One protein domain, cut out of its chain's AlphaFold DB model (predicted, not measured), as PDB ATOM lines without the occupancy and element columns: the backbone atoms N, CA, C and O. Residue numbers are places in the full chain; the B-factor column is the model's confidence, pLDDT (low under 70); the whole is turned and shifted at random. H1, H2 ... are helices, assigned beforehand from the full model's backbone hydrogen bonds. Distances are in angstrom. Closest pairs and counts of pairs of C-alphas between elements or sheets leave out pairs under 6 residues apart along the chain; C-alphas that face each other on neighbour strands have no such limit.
ATOM      1  N   GLU A  25      22.637  37.836  15.598       90.38
ATOM      2  CA  GLU A  25      24.000  38.147  16.060       90.38
ATOM      3  C   GLU A  25      24.571  37.060  16.979       90.38
ATOM      4  O   GLU A  25      25.754  36.741  16.925       90.38
ATOM      5  N   THR A  26      23.708  36.389  17.746       94.00
ATOM      6  CA  THR A  26      24.111  35.283  18.634       94.00
ATOM      7  C   THR A  26      24.745  34.100  17.888       94.00
ATOM      8  O   THR A  26      25.404  33.258  18.491       94.00
ATOM      9  N   CYS A  27      24.566  34.003  16.566       96.06
ATOM     10  CA  CYS A  27      25.217  32.981  15.746       96.06
ATOM     11  C   CYS A  27      26.732  33.186  15.612       96.06
ATOM     12  O   CYS A  27      27.446  32.231  15.305       96.06
ATOM     13  N   PHE A  28      27.215  34.410  15.836       96.50
ATOM     14  CA  PHE A  28      28.619  34.781  15.692       96.50
ATOM     15  C   PHE A  28      29.416  34.621  16.991       96.50
ATOM     16  O   PHE A  28      30.631  34.508  16.920       96.50
ATOM     17  N   GLU A  29      28.765  34.458  18.150       94.06
ATOM     18  CA  GLU A  29      29.421  34.278  19.463       94.06
ATOM     19  C   GLU A  29      30.427  33.115  19.508       94.06
ATOM     20  O   GLU A  29      31.331  33.086  20.342       94.06
ATOM     21  N   VAL A  30      30.293  32.133  18.612       93.69
ATOM     22  CA  VAL A  30      31.267  31.042  18.479       93.69
ATOM     23  C   VAL A  30      32.662  31.549  18.085       93.69
ATOM     24  O   VAL A  30      33.644  30.880  18.405       93.69
ATOM     25  N   LEU A  31      32.752  32.715  17.435       94.62
ATOM     26  CA  LEU A  31      33.997  33.354  17.005       94.62
ATOM     27  C   LEU A  31      34.827  33.886  18.174       94.62
ATOM     28  O   LEU A  31      36.045  33.884  18.061       94.62
ATOM     29  N   ASN A  32      34.220  34.158  19.336       92.38
ATOM     30  CA  ASN A  32      34.929  34.557  20.565       92.38
ATOM     31  C   ASN A  32      35.947  33.512  21.065       92.38
ATOM     32  O   ASN A  32      36.703  33.760  22.000       92.38
ATOM     33  N   LYS A  33      35.924  32.302  20.496       93.75
ATOM     34  CA  LYS A  33      36.858  31.210  20.803       93.75
ATOM     35  C   LYS A  33      38.039  31.134  19.831       93.75
ATOM     36  O   LYS A  33      38.870  30.246  19.992       93.75
ATOM     37  N   TYR A  34      38.072  31.991  18.816       93.44
ATOM     38  CA  TYR A  34      39.062  31.991  17.746       93.44
ATOM     39  C   TYR A  34      39.938  33.240  17.846       93.44
ATOM     40  O   TYR A  34      39.482  34.306  18.248       93.44
ATOM     41  N   SER A  35      41.202  33.106  17.460       94.44
ATOM     42  CA  SER A  35      42.124  34.239  17.313       94.44
ATOM     43  C   SER A  35      41.763  35.118  16.111       94.44
ATOM     44  O   SER A  35      41.091  34.659  15.181       94.44
ATOM     45  N   ALA A  36      42.273  36.356  16.064       94.94
ATOM     46  CA  ALA A  36      42.062  37.244  14.917       94.94
ATOM     47  C   ALA A  36      42.498  36.596  13.587       94.94
ATOM     48  O   ALA A  36      41.773  36.659  12.597       94.94
ATOM     49  N   ASP A  37      43.624  35.876  13.566       95.44
ATOM     50  CA  ASP A  37      44.103  35.168  12.370       95.44
ATOM     51  C   ASP A  37      43.151  34.053  11.908       95.44
ATOM     52  O   ASP A  37      43.016  33.782  10.711       95.44
ATOM     53  N   GLU A  38      42.487  33.373  12.839       96.44
ATOM     54  CA  GLU A  38      41.506  32.338  12.514       96.44
ATOM     55  C   GLU A  38      40.189  32.938  12.014       96.44
ATOM     56  O   GLU A  38      39.631  32.437  11.034       96.44
ATOM     57  N   ILE A  39      39.727  34.036  12.619       97.06
ATOM     58  CA  ILE A  39      38.555  34.779  12.139       97.06
ATOM     59  C   ILE A  39      38.842  35.358  10.749       97.06
ATOM     60  O   ILE A  39      38.006  35.250   9.851       97.06
ATOM     61  N   LYS A  40      40.053  35.867  10.512       97.06
ATOM     62  CA  LYS A  40      40.489  36.348   9.198       97.06
ATOM     63  C   LYS A  40      40.441  35.253   8.138       97.06
ATOM     64  O   LYS A  40      39.937  35.487   7.046       97.06
ATOM     65  N   LYS A  41      40.866  34.026   8.457       97.38
ATOM     66  CA  LYS A  41      40.719  32.886   7.530       97.38
ATOM     67  C   LYS A  41      39.262  32.608   7.175       97.38
ATOM     68  O   LYS A  41      39.005  32.207   6.045       97.38
ATOM     69  N   ILE A  42      38.329  32.782   8.115       96.94
ATOM     70  CA  ILE A  42      36.884  32.653   7.864       96.94
ATOM     71  C   ILE A  42      36.399  33.797   6.972       96.94
ATOM     72  O   ILE A  42      35.673  33.550   6.009       96.94
ATOM     73  N   PHE A  43      36.829  35.027   7.256       96.44
ATOM     74  CA  PHE A  43      36.527  36.195   6.436       96.44
ATOM     75  C   PHE A  43      37.039  36.032   5.001       96.44
ATOM     76  O   PHE A  43      36.317  36.317   4.056       96.44
ATOM     77  N   ASP A  44      38.235  35.498   4.790       96.88
ATOM     78  CA  ASP A  44      38.816  35.354   3.451       96.88
ATOM     79  C   ASP A  44      38.211  34.188   2.636       96.88
ATOM     80  O   ASP A  44      38.545  34.007   1.463       96.88
ATOM     81  N   MET A  45      37.293  33.394   3.208       96.69
ATOM     82  CA  MET A  45      36.638  32.299   2.482       96.69
ATOM     83  C   MET A  45      35.742  32.825   1.359       96.69
ATOM     84  O   MET A  45      34.916  33.714   1.562       96.69
ATOM     85  N   ASN A  46      35.836  32.203   0.181       95.00
ATOM     86  CA  ASN A  46      34.790  32.323  -0.836       95.00
ATOM     87  C   ASN A  46      33.507  31.618  -0.367       95.00
ATOM     88  O   ASN A  46      33.548  30.789   0.546       95.00
ATOM     89  N   LEU A  47      32.373  31.884  -1.021       95.50
ATOM     90  CA  LEU A  47      31.096  31.310  -0.605       95.50
ATOM     91  C   LEU A  47      31.114  29.776  -0.533       95.50
ATOM     92  O   LEU A  47      30.550  29.193   0.392       95.50
ATOM     93  N   ARG A  48      31.770  29.101  -1.483       95.12
ATOM     94  CA  ARG A  48      31.860  27.635  -1.470       95.12
ATOM     95  C   ARG A  48      32.505  27.139  -0.179       95.12
ATOM     96  O   ARG A  48      31.978  26.228   0.453       95.12
ATOM     97  N   ASP A  49      33.618  27.741   0.214       95.88
ATOM     98  CA  ASP A  49      34.292  27.419   1.465       95.88
ATOM     99  C   ASP A  49      33.446  27.821   2.676       95.88
ATOM    100  O   ASP A  49      33.309  27.012   3.594       95.88
ATOM    101  N   THR A  50      32.779  28.982   2.637       97.25
ATOM    102  CA  THR A  50      31.826  29.401   3.672       97.25
ATOM    103  C   THR A  50      30.765  28.324   3.915       97.25
ATOM    104  O   THR A  50      30.533  27.961   5.064       97.25
ATOM    105  N   ILE A  51      30.152  27.776   2.860       97.38
ATOM    106  CA  ILE A  51      29.058  26.794   2.956       97.38
ATOM    107  C   ILE A  51      29.547  25.390   3.344       97.38
ATOM    108  O   ILE A  51      28.793  24.632   3.960       97.38
ATOM    109  N   LEU A  52      30.772  25.008   2.969       95.69
ATOM    110  CA  LEU A  52      31.248  23.624   3.103       95.69
ATOM    111  C   LEU A  52      32.180  23.385   4.294       95.69
ATOM    112  O   LEU A  52      32.293  22.244   4.746       95.69
ATOM    113  N   LYS A  53      32.858  24.416   4.803       96.56
ATOM    114  CA  LYS A  53      33.833  24.278   5.892       96.56
ATOM    115  C   LYS A  53      33.229  24.695   7.229       96.56
ATOM    116  O   LYS A  53      32.334  25.531   7.305       96.56
ATOM    117  N   LYS A  54      33.721  24.090   8.310       95.44
ATOM    118  CA  LYS A  54      33.441  24.545   9.677       95.44
ATOM    119  C   LYS A  54      34.550  25.497  10.139       95.44
ATOM    120  O   LYS A  54      35.695  25.296   9.739       95.44
ATOM    121  N   PRO A  55      34.228  26.500  10.976       96.00
ATOM    122  CA  PRO A  55      32.905  26.780  11.555       96.00
ATOM    123  C   PRO A  55      31.965  27.598  10.648       96.00
ATOM    124  O   PRO A  55      30.779  27.695  10.955       96.00
ATOM    125  N   SER A  56      32.454  28.158   9.536       97.12
ATOM    126  CA  SER A  56      31.720  29.112   8.684       97.12
ATOM    127  C   SER A  56      30.331  28.631   8.251       97.12
ATOM    128  O   SER A  56      29.374  29.398   8.334       97.12
ATOM    129  N   SER A  57      30.197  27.355   7.878       97.88
ATOM    130  CA  SER A  57      28.919  26.752   7.476       97.88
ATOM    131  C   SER A  57      27.889  26.825   8.595       97.88
ATOM    132  O   SER A  57      26.723  27.111   8.341       97.88
ATOM    133  N   ASP A  58      28.306  26.529   9.826       97.62
ATOM    134  CA  ASP A  58      27.405  26.455  10.976       97.62
ATOM    135  C   ASP A  58      26.943  27.865  11.374       97.62
ATOM    136  O   ASP A  58      25.755  28.072  11.629       97.62
ATOM    137  N   ILE A  59      27.855  28.843  11.324       97.81
ATOM    138  CA  ILE A  59      27.555  30.259  11.579       97.81
ATOM    139  C   ILE A  59      26.584  30.790  10.524       97.81
ATOM    140  O   ILE A  59      25.531  31.317  10.876       97.81
ATOM    141  N   PHE A  60      26.899  30.615   9.238       97.75
ATOM    142  CA  PHE A  60      26.067  31.134   8.154       97.75
ATOM    143  C   PHE A  60      24.676  30.486   8.159       97.75
ATOM    144  O   PHE A  60      23.661  31.169   8.056       97.75
ATOM    145  N   ASN A  61      24.612  29.176   8.401       97.12
ATOM    146  CA  ASN A  61      23.358  28.448   8.562       97.12
ATOM    147  C   ASN A  61      22.502  28.970   9.729       97.12
ATOM    148  O   ASN A  61      21.290  29.153   9.581       97.12
ATOM    149  N   CYS A  62      23.127  29.195  10.888       96.00
ATOM    150  CA  CYS A  62      22.463  29.759  12.057       96.00
ATOM    151  C   CYS A  62      21.930  31.160  11.739       96.00
ATOM    152  O   CYS A  62      20.755  31.435  11.982       96.00
ATOM    153  N   PHE A  63      22.771  32.011  11.146       96.56
ATOM    154  CA  PHE A  63      22.430  33.384  10.795       96.56
ATOM    155  C   PHE A  63      21.218  33.441   9.863       96.56
ATOM    156  O   PHE A  63      20.252  34.140  10.165       96.56
ATOM    157  N   LEU A  64      21.219  32.655   8.784       95.31
ATOM    158  CA  LEU A  64      20.103  32.586   7.841       95.31
ATOM    159  C   LEU A  64      18.808  32.112   8.519       95.31
ATOM    160  O   LEU A  64      17.750  32.699   8.321       95.31
ATOM    161  N   SER A  65      18.900  31.100   9.387       93.25
ATOM    162  CA  SER A  65      17.745  30.559  10.121       93.25
ATOM    163  C   SER A  65      17.155  31.540  11.141       93.25
ATOM    164  O   SER A  65      15.959  31.499  11.416       93.25
ATOM    165  N   LYS A  66      17.979  32.409  11.740       92.25
ATOM    166  CA  LYS A  66      17.514  33.426  12.697       92.25
ATOM    167  C   LYS A  66      17.086  34.730  12.025       92.25
ATOM    168  O   LYS A  66      16.303  35.470  12.610       92.25
ATOM    169  N   SER A  67      17.587  35.008  10.823       89.38
ATOM    170  CA  SER A  67      17.242  36.213  10.057       89.38
ATOM    171  C   SER A  67      15.863  36.119   9.396       89.38
ATOM    172  O   SER A  67      15.245  37.147   9.122       89.38
ATOM    173  N   SER A  68      15.345  34.906   9.182       83.38
ATOM    174  CA  SER A  68      13.991  34.679   8.674       83.38
ATOM    175  C   SER A  68      12.903  35.006   9.704       83.38
ATOM    176  O   SER A  68      12.895  34.460  10.806       83.38
ATOM    177  N   ASN A  69      11.911  35.817   9.319       72.62
ATOM    178  CA  ASN A  69      10.724  36.124  10.134       72.62
ATOM    179  C   ASN A  69       9.588  35.093   9.938       72.62
ATOM    180  O   ASN A  69       8.428  35.475   9.799       72.62
ATOM    181  N   GLY A  70       9.911  33.799   9.903       71.88
ATOM    182  CA  GLY A  70       8.935  32.703   9.784       71.88
ATOM    183  C   GLY A  70       9.003  31.928   8.467       71.88
ATOM    184  O   GLY A  70       8.899  30.705   8.501       71.88
ATOM    185  N   ASP A  71       9.279  32.602   7.349       82.44
ATOM    186  CA  ASP A  71       9.499  31.952   6.051       82.44
ATOM    187  C   ASP A  71      10.990  31.766   5.766       82.44
ATOM    188  O   ASP A  71      11.804  32.648   6.047       82.44
ATOM    189  N   ILE A  72      11.352  30.623   5.178       85.75
ATOM    190  CA  ILE A  72      12.719  30.358   4.716       85.75
ATOM    191  C   ILE A  72      13.093  31.419   3.677       85.75
ATOM    192  O   ILE A  72      12.409  31.556   2.664       85.75
ATOM    193  N   SER A  73      14.179  32.155   3.916       91.38
ATOM    194  CA  SER A  73      14.663  33.139   2.947       91.38
ATOM    195  C   SER A  73      15.186  32.468   1.677       91.38
ATOM    196  O   SER A  73      15.653  31.326   1.707       91.38
ATOM    197  N   GLU A  74      15.161  33.189   0.556       91.75
ATOM    198  CA  GLU A  74      15.716  32.689  -0.709       91.75
ATOM    199  C   GLU A  74      17.189  32.289  -0.551       91.75
ATOM    200  O   GLU A  74      17.590  31.200  -0.960       91.75
ATOM    201  N   LYS A 155      33.278  42.693  11.486       96.31
ATOM    202  CA  LYS A 155      33.140  43.345  12.790       96.31
ATOM    203  C   LYS A 155      33.841  42.539  13.889       96.31
ATOM    204  O   LYS A 155      34.665  43.104  14.601       96.31
ATOM    205  N   GLU A 156      33.569  41.238  13.974       94.56
ATOM    206  CA  GLU A 156      34.186  40.346  14.971       94.56
ATOM    207  C   GLU A 156      35.715  40.278  14.804       94.56
ATOM    208  O   GLU A 156      36.453  40.295  15.787       94.56
ATOM    209  N   LEU A 157      36.214  40.274  13.560       95.94
ATOM    210  CA  LEU A 157      37.651  40.333  13.280       95.94
ATOM    211  C   LEU A 157      38.289  41.605  13.852       95.94
ATOM    212  O   LEU A 157      39.302  41.533  14.545       95.94
ATOM    213  N   ASN A 158      37.686  42.764  13.585       94.12
ATOM    214  CA  ASN A 158      38.202  44.047  14.060       94.12
ATOM    215  C   ASN A 158      38.205  44.130  15.594       94.12
ATOM    216  O   ASN A 158      39.158  44.640  16.185       94.12
ATOM    217  N   GLU A 159      37.160  43.618  16.246       92.81
ATOM    218  CA  GLU A 159      37.074  43.573  17.709       92.81
ATOM    219  C   GLU A 159      38.157  42.659  18.308       92.81
ATOM    220  O   GLU A 159      38.853  43.061  19.249       92.81
ATOM    221  N   GLN A 160      38.383  41.484  17.712       91.56
ATOM    222  CA  GLN A 160      39.419  40.557  18.165       91.56
ATOM    223  C   GLN A 160      40.838  41.104  17.941       91.56
ATOM    224  O   GLN A 160      41.689  40.974  18.820       91.56
ATOM    225  N   GLU A 161      41.105  41.787  16.822       91.00
ATOM    226  CA  GLU A 161      42.408  42.425  16.576       91.00
ATOM    227  C   GLU A 161      42.747  43.497  17.622       91.00
ATOM    228  O   GLU A 161      43.912  43.666  17.999       91.00
ATOM    229  N   VAL A 162      41.748  44.254  18.085       89.06
ATOM    230  CA  VAL A 162      41.930  45.236  19.163       89.06
ATOM    231  C   VAL A 162      42.215  44.524  20.485       89.06
ATOM    232  O   VAL A 162      43.139  44.919  21.201       89.06
ATOM    233  N   HIS A 163      41.465  43.464  20.793       85.25
ATOM    234  CA  HIS A 163      41.656  42.678  22.010       85.25
ATOM    235  C   HIS A 163      43.059  42.053  22.086       85.25
ATOM    236  O   HIS A 163      43.754  42.209  23.095       85.25
ATOM    237  N   ASP A 164      43.520  41.429  21.000       85.19
ATOM    238  CA  ASP A 164      44.838  40.793  20.923       85.19
ATOM    239  C   ASP A 164      45.970  41.821  21.122       85.19
ATOM    240  O   ASP A 164      46.926  41.566  21.861       85.19
ATOM    241  N   LYS A 165      45.839  43.031  20.554       83.00
ATOM    242  CA  LYS A 165      46.806  44.131  20.748       83.00
ATOM    243  C   LYS A 165      46.871  44.610  22.200       83.00
ATOM    244  O   LYS A 165      47.968  44.842  22.709       83.00
ATOM    245  N   ILE A 166      45.725  44.758  22.870       81.00
ATOM    246  CA  ILE A 166      45.667  45.181  24.281       81.00
ATOM    247  C   ILE A 166      46.351  44.147  25.176       81.00
ATOM    248  O   ILE A 166      47.142  44.518  26.044       81.00
ATOM    249  N   ASN A 167      46.102  42.859  24.934       73.50
ATOM    250  CA  ASN A 167      46.727  41.789  25.702       73.50
ATOM    251  C   ASN A 167      48.253  41.817  25.557       73.50
ATOM    252  O   ASN A 167      48.951  41.762  26.563       73.50
ATOM    253  N   ILE A 168      48.792  42.001  24.350       72.19
ATOM    254  CA  ILE A 168      50.249  42.098  24.149       72.19
ATOM    255  C   ILE A 168      50.856  43.252  24.963       72.19
ATOM    256  O   ILE A 168      51.897  43.078  25.594       72.19
TER     257      ILE A 168
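AT A GLANCE: This is residues 25 to 74 and 155 to 168 of the 174 residues of an uncharacterized protein of Lucilia cuprina (UniProt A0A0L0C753). An elongated, all-helix arrangement has H2 and H5 side by side, running opposite ways, towards one end, and H3 and H4 meeting as a corner towards the other. Short H1 lies between, near H2, H4 and H5; residues 68 to 74 make a looped tail after H4. The printed part has 64 residues with five named helices, in the order H1 to H5, and no named strand. It is only just loose, close to compact, with a radius of gyration of the C-alphas of 13.3 A and spans of 46 by 23 by 15 A.

IN THESE COORDINATES: H1, residues 29 to 33, is 8.2 A long and begins at C-alpha 29 (29.421, 34.278, 19.463). H2, residues 36 to 43, is 10.2 A long, and H3, residues 47 to 52, is 8.5 A. H4, residues 56 to 67, is 16.2 A long. H5, residues 155 to 168, is 20.6 A long and ends at C-alpha 168 (50.249, 42.098, 24.149).

HOW THE PARTS SIT: H2 and H5 touch at a shallow tilt of 13 degrees, opposite ways; their closest C-alphas, of Ala 36 and Gln 160, are 5.3 A apart. H1 is close to but not clearly touching H5, with the C-alphas of Leu 31 and Glu 156 closest at 7.3 A. H3 and H4 touch only at the corner, about perpendicular at 79 degrees, with the C-alphas of Ile 51 and Ser 57 closest at 4.5 A; H4 touches H3 with residues 56 to 60 alone. H3 and H5 are apart. Every O i to N i+4 pair is within hydrogen-bond range in H2, H3, H4 and H5; H1 has 0 of 1, but 2 of 2 O i to N i+3 pairs.

THE WHOLE: The C-alphas farthest apart, of Asp 71 and Ile 168, are 45.7 A apart. Residues 75 to 154 are not printed, and C-alphas 74 and 155 are 24.5 A apart across this cut. The links H1 to H2, H2 to H3 and H3 to H4 are tight. The mean pLDDT of the printed part is 92.4, and no printed residue is under 70.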